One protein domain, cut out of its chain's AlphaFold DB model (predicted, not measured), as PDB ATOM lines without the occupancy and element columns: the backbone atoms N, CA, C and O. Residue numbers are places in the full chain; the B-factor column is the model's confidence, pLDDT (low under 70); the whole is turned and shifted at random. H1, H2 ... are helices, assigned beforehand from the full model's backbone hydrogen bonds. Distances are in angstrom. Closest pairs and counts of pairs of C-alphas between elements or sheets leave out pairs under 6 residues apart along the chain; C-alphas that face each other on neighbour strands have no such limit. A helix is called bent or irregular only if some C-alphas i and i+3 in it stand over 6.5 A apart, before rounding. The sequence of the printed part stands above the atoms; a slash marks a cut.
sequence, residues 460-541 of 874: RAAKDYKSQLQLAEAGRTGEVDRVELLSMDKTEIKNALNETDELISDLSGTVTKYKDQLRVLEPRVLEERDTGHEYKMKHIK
ATOM      1  N   ARG A 460     -23.255  20.828 -43.763       91.31
ATOM      2  CA  ARG A 460     -22.681  22.038 -44.376       91.31
ATOM      3  C   ARG A 460     -21.885  22.830 -43.342       91.31
ATOM      4  O   ARG A 460     -20.670  22.873 -43.458       91.31
ATOM      5  N   ALA A 461     -22.520  23.262 -42.252       88.81
ATOM      6  CA  ALA A 461     -21.870  24.042 -41.195       88.81
ATOM      7  C   ALA A 461     -20.602  23.379 -40.614       88.81
ATOM      8  O   ALA A 461     -19.650  24.080 -40.273       88.81
ATOM      9  N   ALA A 462     -20.552  22.042 -40.533       88.94
ATOM     10  CA  ALA A 462     -19.350  21.301 -40.142       88.94
ATOM     11  C   ALA A 462     -18.219  21.387 -41.190       88.94
ATOM     12  O   ALA A 462     -17.063  21.595 -40.830       88.94
ATOM     13  N   LYS A 463     -18.533  21.288 -42.490       91.38
ATOM     14  CA  LYS A 463     -17.563  21.488 -43.588       91.38
ATOM     15  C   LYS A 463     -17.099  22.941 -43.709       91.38
ATOM     16  O   LYS A 463     -15.924  23.184 -43.986       91.38
ATOM     17  N   ASP A 464     -17.999  23.886 -43.470       90.12
ATOM     18  CA  ASP A 464     -17.696  25.317 -43.477       90.12
ATOM     19  C   ASP A 464     -16.735  25.641 -42.314       90.12
ATOM     20  O   ASP A 464     -15.700  26.279 -42.507       90.12
ATOM     21  N   TYR A 465     -16.991  25.074 -41.126       88.44
ATOM     22  CA  TYR A 465     -16.092  25.148 -39.969       88.44
ATOM     23  C   TYR A 465     -14.737  24.463 -40.211       88.44
ATOM     24  O   TYR A 465     -13.704  25.036 -39.864       88.44
ATOM     25  N   LYS A 466     -14.702  23.297 -40.878       89.44
ATOM     26  CA  LYS A 466     -13.438  22.670 -41.305       89.44
ATOM     27  C   LYS A 466     -12.631  23.600 -42.214       89.44
ATOM     28  O   LYS A 466     -11.433  23.760 -42.005       89.44
ATOM     29  N   SER A 467     -13.278  24.226 -43.196       87.69
ATOM     30  CA  SER A 467     -12.616  25.171 -44.106       87.69
ATOM     31  C   SER A 467     -12.028  26.364 -43.342       87.69
ATOM     32  O   SER A 467     -10.876  26.726 -43.564       87.69
ATOM     33  N   GLN A 468     -12.767  26.915 -42.370       86.25
ATOM     34  CA  GLN A 468     -12.279  27.987 -41.490       86.25
ATOM     35  C   GLN A 468     -11.090  27.536 -40.612       86.25
ATOM     36  O   GLN A 468     -10.113  28.273 -40.487       86.25
ATOM     37  N   LEU A 469     -11.109  26.310 -40.067       85.25
ATOM     38  CA  LEU A 469      -9.968  25.713 -39.346       85.25
ATOM     39  C   LEU A 469      -8.735  25.521 -40.246       85.25
ATOM     40  O   LEU A 469      -7.613  25.784 -39.816       85.25
ATOM     41  N   GLN A 470      -8.923  25.105 -41.501       86.06
ATOM     42  CA  GLN A 470      -7.833  24.939 -42.469       86.06
ATOM     43  C   GLN A 470      -7.219  26.285 -42.894       86.06
ATOM     44  O   GLN A 470      -5.998  26.383 -43.021       86.06
ATOM     45  N   LEU A 471      -8.029  27.338 -43.046       84.12
ATOM     46  CA  LEU A 471      -7.542  28.707 -43.275       84.12
ATOM     47  C   LEU A 471      -6.759  29.247 -42.064       84.12
ATOM     48  O   LEU A 471      -5.730  29.904 -42.247       84.12
ATOM     49  N   ALA A 472      -7.191  28.914 -40.842       80.56
ATOM     50  CA  ALA A 472      -6.474  29.244 -39.611       80.56
ATOM     51  C   ALA A 472      -5.133  28.486 -39.486       80.56
ATOM     52  O   ALA A 472      -4.115  29.113 -39.187       80.56
ATOM     53  N   GLU A 473      -5.076  27.179 -39.791       80.38
ATOM     54  CA  GLU A 473      -3.804  26.430 -39.832       80.38
ATOM     55  C   GLU A 473      -2.842  27.002 -40.890       80.38
ATOM     56  O   GLU A 473      -1.650  27.178 -40.615       80.38
ATOM     57  N   ALA A 474      -3.364  27.363 -42.068       81.19
ATOM     58  CA  ALA A 474      -2.612  28.012 -43.142       81.19
ATOM     59  C   ALA A 474      -2.193  29.467 -42.825       81.19
ATOM     60  O   ALA A 474      -1.469  30.078 -43.611       81.19
ATOM     61  N   GLY A 475      -2.630  30.036 -41.696       70.00
ATOM     62  CA  GLY A 475      -2.276  31.387 -41.258       70.00
ATOM     63  C   GLY A 475      -2.950  32.523 -42.038       70.00
ATOM     64  O   GLY A 475      -2.515  33.669 -41.927       70.00
ATOM     65  N   ARG A 476      -4.008  32.245 -42.814       72.75
ATOM     66  CA  ARG A 476      -4.743  33.241 -43.620       72.75
ATOM     67  C   ARG A 476      -5.791  33.974 -42.776       72.75
ATOM     68  O   ARG A 476      -6.981  33.954 -43.065       72.75
ATOM     69  N   THR A 477      -5.340  34.621 -41.703       61.78
ATOM     70  CA  THR A 477      -6.200  35.176 -40.639       61.78
ATOM     71  C   THR A 477      -7.171  36.276 -41.078       61.78
ATOM     72  O   THR A 477      -8.131  36.537 -40.361       61.78
ATOM     73  N   GLY A 478      -6.967  36.898 -42.244       62.94
ATOM     74  CA  GLY A 478      -7.908  37.864 -42.828       62.94
ATOM     75  C   GLY A 478      -9.147  37.244 -43.492       62.94
ATOM     76  O   GLY A 478     -10.066  37.974 -43.840       62.94
ATOM     77  N   GLU A 479      -9.176  35.919 -43.665       69.19
ATOM     78  CA  GLU A 479     -10.256  35.159 -44.322       69.19
ATOM     79  C   GLU A 479     -11.031  34.270 -43.320       69.19
ATOM     80  O   GLU A 479     -11.738  33.346 -43.714       69.19
ATOM     81  N   VAL A 480     -10.870  34.505 -42.010       71.62
ATOM     82  CA  VAL A 480     -11.453  33.683 -40.935       71.62
ATOM     83  C   VAL A 480     -12.525  34.475 -40.184       71.62
ATOM     84  O   VAL A 480     -12.213  35.295 -39.324       71.62
ATOM     85  N   ASP A 481     -13.801  34.187 -40.458       68.69
ATOM     86  CA  ASP A 481     -14.944  34.912 -39.867       68.69
ATOM     87  C   ASP A 481     -15.077  34.728 -38.343       68.69
ATOM     88  O   ASP A 481     -15.709  35.530 -37.652       68.69
ATOM     89  N   ARG A 482     -14.519  33.637 -37.795       71.75
ATOM     90  CA  ARG A 482     -14.648  33.277 -36.377       71.75
ATOM     91  C   ARG A 482     -13.464  33.777 -35.560       71.75
ATOM     92  O   ARG A 482     -12.402  33.158 -35.554       71.75
ATOM     93  N   VAL A 483     -13.703  34.825 -34.773       70.38
ATOM     94  CA  VAL A 483     -12.737  35.398 -33.814       70.38
ATOM     95  C   VAL A 483     -12.158  34.341 -32.861       70.38
ATOM     96  O   VAL A 483     -10.974  34.386 -32.543       70.38
ATOM     97  N   GLU A 484     -12.960  33.350 -32.460       70.88
ATOM     98  CA  GLU A 484     -12.539  32.221 -31.614       70.88
ATOM     99  C   GLU A 484     -11.341  31.462 -32.218       70.88
ATOM    100  O   GLU A 484     -10.344  31.234 -31.533       70.88
ATOM    101  N   LEU A 485     -11.381  31.159 -33.522       71.06
ATOM    102  CA  LEU A 485     -10.331  30.407 -34.223       71.06
ATOM    103  C   LEU A 485      -9.008  31.177 -34.335       71.06
ATOM    104  O   LEU A 485      -7.950  30.565 -34.441       71.06
ATOM    105  N   LEU A 486      -9.055  32.511 -34.274       68.69
ATOM    106  CA  LEU A 486      -7.868  33.371 -34.247       68.69
ATOM    107  C   LEU A 486      -7.159  33.373 -32.880       68.69
ATOM    108  O   LEU A 486      -6.055  33.905 -32.773       68.69
ATOM    109  N   SER A 487      -7.785  32.801 -31.845       73.12
ATOM    110  CA  SER A 487      -7.261  32.747 -30.472       73.12
ATOM    111  C   SER A 487      -6.758  31.367 -30.026       73.12
ATOM    112  O   SER A 487      -6.162  31.269 -28.956       73.12
ATOM    113  N   MET A 488      -6.975  30.321 -30.832       74.62
ATOM    114  CA  MET A 488      -6.599  28.937 -30.515       74.62
ATOM    115  C   MET A 488      -5.130  28.634 -30.835       74.62
ATOM    116  O   MET A 488      -4.590  29.088 -31.847       74.62
ATOM    117  N   ASP A 489      -4.499  27.786 -30.022       81.00
ATOM    118  CA  ASP A 489      -3.140  27.311 -30.285       81.00
ATOM    119  C   ASP A 489      -3.098  26.329 -31.471       81.00
ATOM    120  O   ASP A 489      -4.032  25.566 -31.730       81.00
ATOM    121  N   LYS A 490      -1.960  26.260 -32.179       80.75
ATOM    122  CA  LYS A 490      -1.794  25.379 -33.361       80.75
ATOM    123  C   LYS A 490      -2.008  23.885 -33.074       80.75
ATOM    124  O   LYS A 490      -2.266  23.118 -33.999       80.75
ATOM    125  N   THR A 491      -1.885  23.456 -31.821       81.25
ATOM    126  CA  THR A 491      -2.226  22.096 -31.372       81.25
ATOM    127  C   THR A 491      -3.724  21.917 -31.145       81.25
ATOM    128  O   THR A 491      -4.265  20.860 -31.455       81.25
ATOM    129  N   GLU A 492      -4.411  22.948 -30.657       84.50
ATOM    130  CA  GLU A 492      -5.860  22.945 -30.441       84.50
ATOM    131  C   GLU A 492      -6.606  22.980 -31.776       84.50
ATOM    132  O   GLU A 492      -7.535  22.202 -31.965       84.50
ATOM    133  N   ILE A 493      -6.136  23.783 -32.740       83.88
ATOM    134  CA  ILE A 493      -6.648  23.805 -34.123       83.88
ATOM    135  C   ILE A 493      -6.579  22.401 -34.749       83.88
ATOM    136  O   ILE A 493      -7.537  21.965 -35.380       83.88
ATOM    137  N   LYS A 494      -5.487  21.654 -34.529       86.00
ATOM    138  CA  LYS A 494      -5.332  20.277 -35.040       86.00
ATOM    139  C   LYS A 494      -6.262  19.276 -34.371       86.00
ATOM    140  O   LYS A 494      -6.837  18.437 -35.060       86.00
ATOM    141  N   ASN A 495      -6.441  19.380 -33.057       88.56
ATOM    142  CA  ASN A 495      -7.398  18.543 -32.337       88.56
ATOM    143  C   ASN A 495      -8.833  18.837 -32.807       88.56
ATOM    144  O   ASN A 495      -9.551  17.912 -33.169       88.56
ATOM    145  N   ALA A 496      -9.206  20.115 -32.922       86.62
ATOM    146  CA  ALA A 496     -10.509  20.540 -33.426       86.62
ATOM    147  C   ALA A 496     -10.752  20.129 -34.891       86.62
ATOM    148  O   ALA A 496     -11.885  19.813 -35.251       86.62
ATOM    149  N   LEU A 497      -9.714  20.090 -35.735       89.50
ATOM    150  CA  LEU A 497      -9.805  19.586 -37.111       89.50
ATOM    151  C   LEU A 497     -10.084  18.073 -37.117       89.50
ATOM    152  O   LEU A 497     -11.012  17.646 -37.800       89.50
ATOM    153  N   ASN A 498      -9.374  17.288 -36.298       90.44
ATOM    154  CA  ASN A 498      -9.636  15.851 -36.137       90.44
ATOM    155  C   ASN A 498     -11.060  15.581 -35.612       90.44
ATOM    156  O   ASN A 498     -11.785  14.783 -36.199       90.44
ATOM    157  N   GLU A 499     -11.493  16.287 -34.560       88.31
ATOM    158  CA  GLU A 499     -12.857  16.190 -34.014       88.31
ATOM    159  C   GLU A 499     -13.917  16.578 -35.060       88.31
ATOM    160  O   GLU A 499     -14.947  15.916 -35.192       88.31
ATOM    161  N   THR A 500     -13.652  17.616 -35.861       89.94
ATOM    162  CA  THR A 500     -14.536  18.031 -36.962       89.94
ATOM    163  C   THR A 500     -14.588  16.978 -38.072       89.94
ATOM    164  O   THR A 500     -15.654  16.768 -38.645       89.94
ATOM    165  N   ASP A 501     -13.490  16.277 -38.357       91.00
ATOM    166  CA  ASP A 501     -13.456  15.206 -39.358       91.00
ATOM    167  C   ASP A 501     -14.139  13.918 -38.893       91.00
ATOM    168  O   ASP A 501     -14.861  13.306 -39.684       91.00
ATOM    169  N   GLU A 502     -14.025  13.547 -37.614       91.25
ATOM    170  CA  GLU A 502     -14.850  12.483 -37.027       91.25
ATOM    171  C   GLU A 502     -16.344  12.843 -37.111       91.25
ATOM    172  O   GLU A 502     -17.150  12.035 -37.578       91.25
ATOM    173  N   LEU A 503     -16.715  14.083 -36.768       88.12
ATOM    174  CA  LEU A 503     -18.094  14.571 -36.876       88.12
ATOM    175  C   LEU A 503     -18.605  14.614 -38.325       88.12
ATOM    176  O   LEU A 503     -19.755  14.248 -38.565       88.12
ATOM    177  N   ILE A 504     -17.788  15.030 -39.300       92.12
ATOM    178  CA  ILE A 504     -18.143  15.001 -40.731       92.12
ATOM    179  C   ILE A 504     -18.303  13.556 -41.218       92.12
ATOM    180  O   ILE A 504     -19.223  13.282 -41.994       92.12
ATOM    181  N   SER A 505     -17.457  12.632 -40.753       92.38
ATOM    182  CA  SER A 505     -17.560  11.204 -41.056       92.38
ATOM    183  C   SER A 505     -18.895  10.638 -40.556       92.38
ATOM    184  O   SER A 505     -19.704  10.196 -41.376       92.38
ATOM    185  N   ASP A 506     -19.204  10.792 -39.262       89.25
ATOM    186  CA  ASP A 506     -20.472  10.355 -38.651       89.25
ATOM    187  C   ASP A 506     -21.698  11.041 -39.305       89.25
ATOM    188  O   ASP A 506     -22.686  10.379 -39.642       89.25
ATOM    189  N   LEU A 507     -21.651  12.355 -39.570       89.44
ATOM    190  CA  LEU A 507     -22.721  13.087 -40.272       89.44
ATOM    191  C   LEU A 507     -22.929  12.590 -41.710       89.44
ATOM    192  O   LEU A 507     -24.063  12.521 -42.182       89.44
ATOM    193  N   SER A 508     -21.858  12.256 -42.429       90.31
ATOM    194  CA  SER A 508     -21.960  11.766 -43.806       90.31
ATOM    195  C   SER A 508     -22.459  10.319 -43.866       90.31
ATOM    196  O   SER A 508     -23.341  10.024 -44.674       90.31
ATOM    197  N   GLY A 509     -21.979   9.456 -42.965       89.81
ATOM    198  CA  GLY A 509     -22.386   8.055 -42.850       89.81
ATOM    199  C   GLY A 509     -23.825   7.880 -42.362       89.81
ATOM    200  O   GLY A 509     -24.527   6.980 -42.813       89.81
ATOM    201  N   THR A 510     -24.323   8.770 -41.500       87.56
ATOM    202  CA  THR A 510     -25.756   8.797 -41.149       87.56
ATOM    203  C   THR A 510     -26.613   9.281 -42.321       87.56
ATOM    204  O   THR A 510     -27.635   8.670 -42.633       87.56
ATOM    205  N   VAL A 511     -26.177  10.310 -43.060       89.75
ATOM    206  CA  VAL A 511     -26.886  10.789 -44.263       89.75
ATOM    207  C   VAL A 511     -26.923   9.752 -45.396       89.75
ATOM    208  O   VAL A 511     -27.888   9.765 -46.162       89.75
ATOM    209  N   THR A 512     -25.943   8.850 -45.533       90.25
ATOM    210  CA  THR A 512     -26.045   7.728 -46.488       90.25
ATOM    211  C   THR A 512     -27.026   6.664 -46.004       90.25
ATOM    212  O   THR A 512     -27.969   6.387 -46.744       90.25
ATOM    213  N   LYS A 513     -26.917   6.173 -44.754       89.06
ATOM    214  CA  LYS A 513     -27.891   5.226 -44.157       89.06
ATOM    215  C   LYS A 513     -29.342   5.647 -44.425       89.06
ATOM    216  O   LYS A 513     -30.110   4.883 -45.003       89.06
ATOM    217  N   TYR A 514     -29.701   6.881 -44.060       88.88
ATOM    218  CA  TYR A 514     -31.073   7.380 -44.193       88.88
ATOM    219  C   TYR A 514     -31.524   7.549 -45.656       88.88
ATOM    220  O   TYR A 514     -32.707   7.392 -45.949       88.88
ATOM    221  N   LYS A 515     -30.610   7.813 -46.602       89.69
ATOM    222  CA  LYS A 515     -30.931   7.814 -48.044       89.69
ATOM    223  C   LYS A 515     -31.182   6.408 -48.586       89.69
ATOM    224  O   LYS A 515     -32.091   6.226 -49.391       89.69
ATOM    225  N   ASP A 516     -30.386   5.431 -48.167       89.31
ATOM    226  CA  ASP A 516     -30.537   4.053 -48.632       89.31
ATOM    227  C   ASP A 516     -31.760   3.374 -47.990       89.31
ATOM    228  O   ASP A 516     -32.466   2.631 -48.667       89.31
ATOM    229  N   GLN A 517     -32.120   3.735 -46.753       86.06
ATOM    230  CA  GLN A 517     -33.422   3.396 -46.162       86.06
ATOM    231  C   GLN A 517     -34.598   4.019 -46.931       86.06
ATOM    232  O   GLN A 517     -35.584   3.330 -47.185       86.06
ATOM    233  N   LEU A 518     -34.499   5.290 -47.351       88.12
ATOM    234  CA  LEU A 518     -35.558   5.952 -48.125       88.12
ATOM    235  C   LEU A 518     -35.843   5.212 -49.446       88.12
ATOM    236  O   LEU A 518     -37.001   4.934 -49.742       88.12
ATOM    237  N   ARG A 519     -34.796   4.791 -50.170       87.56
ATOM    238  CA  ARG A 519     -34.900   3.982 -51.405       87.56
ATOM    239  C   ARG A 519     -35.619   2.641 -51.220       87.56
ATOM    240  O   ARG A 519     -36.249   2.147 -52.148       87.56
ATOM    241  N   VAL A 520     -35.518   2.032 -50.035       87.94
ATOM    242  CA  VAL A 520     -36.225   0.779 -49.694       87.94
ATOM    243  C   VAL A 520     -37.704   1.036 -49.366       87.94
ATOM    244  O   VAL A 520     -38.538   0.141 -49.518       87.94
ATOM    245  N   LEU A 521     -38.046   2.251 -48.932       85.38
ATOM    246  CA  LEU A 521     -39.401   2.637 -48.531       85.38
ATOM    247  C   LEU A 521     -40.225   3.243 -49.676       85.38
ATOM    248  O   LEU A 521     -41.417   2.953 -49.737       85.38
ATOM    249  N   GLU A 522     -39.620   4.002 -50.597       84.56
ATOM    250  CA  GLU A 522     -40.282   4.608 -51.772       84.56
ATOM    251  C   GLU A 522     -41.296   3.682 -52.489       84.56
ATOM    252  O   GLU A 522     -42.457   4.084 -52.607       84.56
ATOM    253  N   PRO A 523     -40.956   2.439 -52.905       84.94
ATOM    254  CA  PRO A 523     -41.923   1.557 -53.569       84.94
ATOM    255  C   PRO A 523     -43.079   1.123 -52.651       84.94
ATOM    256  O   PRO A 523     -44.220   1.043 -53.097       84.94
ATOM    257  N   ARG A 524     -42.822   0.903 -51.353       83.19
ATOM    258  CA  ARG A 524     -43.861   0.517 -50.377       83.19
ATOM    259  C   ARG A 524     -44.811   1.670 -50.052       83.19
ATOM    260  O   ARG A 524     -45.984   1.439 -49.775       83.19
ATOM    261  N   VAL A 525     -44.306   2.902 -50.081       82.50
ATOM    262  CA  VAL A 525     -45.122   4.117 -49.963       82.50
ATOM    263  C   VAL A 525     -46.001   4.292 -51.198       82.50
ATOM    264  O   VAL A 525     -47.155   4.685 -51.053       82.50
ATOM    265  N   LEU A 526     -45.495   3.990 -52.399       82.56
ATOM    266  CA  LEU A 526     -46.299   4.035 -53.622       82.56
ATOM    267  C   LEU A 526     -47.465   3.038 -53.542       82.56
ATOM    268  O   LEU A 526     -48.611   3.449 -53.683       82.56
ATOM    269  N   GLU A 527     -47.208   1.781 -53.155       80.38
ATOM    270  CA  GLU A 527     -48.273   0.797 -52.889       80.38
ATOM    271  C   GLU A 527     -49.305   1.279 -51.843       80.38
ATOM    272  O   GLU A 527     -50.499   0.985 -51.964       80.38
ATOM    273  N   GLU A 528     -48.867   1.991 -50.795       82.38
ATOM    274  CA  GLU A 528     -49.756   2.574 -49.779       82.38
ATOM    275  C   GLU A 528     -50.591   3.738 -50.337       82.38
ATOM    276  O   GLU A 528     -51.752   3.885 -49.958       82.38
ATOM    277  N   ARG A 529     -50.049   4.543 -51.259       81.19
ATOM    278  CA  ARG A 529     -50.798   5.617 -51.934       81.19
ATOM    279  C   ARG A 529     -51.808   5.049 -52.938       81.19
ATOM    280  O   ARG A 529     -52.943   5.515 -52.954       81.19
ATOM    281  N   ASP A 530     -51.434   4.010 -53.682       80.31
ATOM    282  CA  ASP A 530     -52.279   3.376 -54.702       80.31
ATOM    283  C   ASP A 530     -53.441   2.563 -54.099       80.31
ATOM    284  O   ASP A 530     -54.538   2.547 -54.652       80.31
ATOM    285  N   THR A 531     -53.226   1.900 -52.952       75.00
ATOM    286  CA  THR A 531     -54.266   1.095 -52.263       75.00
ATOM    287  C   THR A 531     -54.877   1.776 -51.029       75.00
ATOM    288  O   THR A 531     -55.817   1.257 -50.422       75.00
ATOM    289  N   GLY A 532     -54.378   2.954 -50.645       75.31
ATOM    290  CA  GLY A 532     -54.955   3.828 -49.624       75.31
ATOM    291  C   GLY A 532     -55.280   3.129 -48.298       75.31
ATOM    292  O   GLY A 532     -54.431   2.517 -47.645       75.31
ATOM    293  N   HIS A 533     -56.542   3.230 -47.870       64.00
ATOM    294  CA  HIS A 533     -57.005   2.625 -46.620       64.00
ATOM    295  C   HIS A 533     -56.963   1.090 -46.628       64.00
ATOM    296  O   HIS A 533     -56.800   0.492 -45.562       64.00
ATOM    297  N   GLU A 534     -57.048   0.447 -47.795       67.62
ATOM    298  CA  GLU A 534     -56.983  -1.013 -47.889       67.62
ATOM    299  C   GLU A 534     -55.597  -1.533 -47.494       67.62
ATOM    300  O   GLU A 534     -55.519  -2.566 -46.833       67.62
ATOM    301  N   TYR A 535     -54.515  -0.782 -47.764       70.75
ATOM    302  CA  TYR A 535     -53.143  -1.154 -47.381       70.75
ATOM    303  C   TYR A 535     -53.034  -1.522 -45.895       70.75
ATOM    304  O   TYR A 535     -52.527  -2.587 -45.539       70.75
ATOM    305  N   LYS A 536     -53.576  -0.665 -45.023       67.38
ATOM    306  CA  LYS A 536     -53.544  -0.837 -43.559       67.38
ATOM    307  C   LYS A 536     -54.476  -1.953 -43.092       67.38
ATOM    308  O   LYS A 536     -54.232  -2.568 -42.051       67.38
ATOM    309  N   MET A 537     -55.514  -2.239 -43.875       69.62
ATOM    310  CA  MET A 537     -56.546  -3.232 -43.584       69.62
ATOM    311  C   MET A 537     -56.301  -4.598 -44.245       69.62
ATOM    312  O   MET A 537     -57.065  -5.511 -43.966       69.62
ATOM    313  N   LYS A 538     -55.207  -4.797 -45.004       66.38
ATOM    314  CA  LYS A 538     -54.794  -6.091 -45.615       66.38
ATOM    315  C   LYS A 538     -54.787  -7.292 -44.647       66.38
ATOM    316  O   LYS A 538     -54.884  -8.436 -45.083       66.38
ATOM    317  N   HIS A 539     -54.660  -7.049 -43.340       64.25
ATOM    318  CA  HIS A 539     -54.705  -8.070 -42.285       64.25
ATOM    319  C   HIS A 539     -56.137  -8.531 -41.927       64.25
ATOM    320  O   HIS A 539     -56.320  -9.604 -41.349       64.25
ATOM    321  N   ILE A 540     -57.157  -7.739 -42.274       70.25
ATOM    322  CA  ILE A 540     -58.576  -8.073 -42.153       70.25
ATOM    323  C   ILE A 540     -59.011  -8.715 -43.469       70.25
ATOM    324  O   ILE A 540     -58.937  -8.102 -44.530       70.25
ATOM    325  N   LYS A 541     -59.511  -9.951 -43.411       63.09
ATOM    326  CA  LYS A 541     -60.163 -10.557 -44.577       63.09
ATOM    327  C   LYS A 541     -61.447  -9.789 -44.877       63.09
ATOM    328  O   LYS A 541     -62.334  -9.750 -44.025       63.09
TER     329      LYS A 541
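Overview. This is residues 460 to 541 of the 874 residues of an uncharacterized protein of Branchiostoma floridae (UniProt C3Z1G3). One very long helix, H3, makes the length of a thin rod; the much shorter H1 lies side by side with its first part, running the opposite way, and the long helix turns sharply at a kink near its far end. The tiny helix H2 sits in the loop that joins H1 to H3, close to the first part of H3, and residues 508 to 523 and 529 to 534 of H3 stick out, with no C-alpha of the printed part that is 8 or more residues away along the chain within 10 A of them. The printed part has 82 residues with three named helices, in the order H1, H2, H3, and no named strand; the class is all helix. The whole is extended, with a radius of gyration of the C-alphas of 22.8 A, and spans 71 by 20 by 16 A.

Arrangement. H1, residues 460 to 473, touches H2, residues 483 to 486, with its residues 468 to 472 alone; the closest C-alphas, those of Ala 472 and Leu 485, are 6.7 A apart. H3, residues 490 to 537, touches H1 with its residues 490 to 504 alone, and the closest C-alphas, those of Lys 466 and Leu 497, are 6.3 A apart. H1 and H3 run opposite ways at a shallow tilt of 13 degrees, where the line of H3 is a rough one. H2 and H3 are close but not clearly touching, with the C-alphas of Leu 485 and Ile 493 the closest at 7.6 A. In H1 every O i to N i+4 pair is within hydrogen-bond range, in H3 37 of 44 are, and H2 is too short for such a pair.

Along the chain. H1 runs from Arg 460, with its C-alpha at (-22.681, 22.038, -44.376), to Glu 473, 19.9 A from first to last C-alpha. H2 is four residues, Val 483 to Leu 486. H3 runs from Lys 490, with its C-alpha at (-1.794, 25.379, -33.361), to Met 537, with its C-alpha at (-56.546, -3.232, -43.584), 62.6 A from first to last C-alpha. H3 has a kink of 107 degrees near residue 531 and is irregular: C-alphas 530 and 533 are 9.4 A apart.

Size, cuts and confidence. The two C-alphas farthest apart, those of Gly 475 and Lys 541, are 71.6 A apart, and those of Arg 460 and Lys 541 are 49.7 A apart. The printed part has no cut. The link from H1 to H2 is short and the link from H2 to H3 is tight; neither is long. The mean pLDDT of the printed part is 81.4, and 12 residues are under 70: 477 to 479, 481, 486, 533 to 534, 536 to 539 and 541.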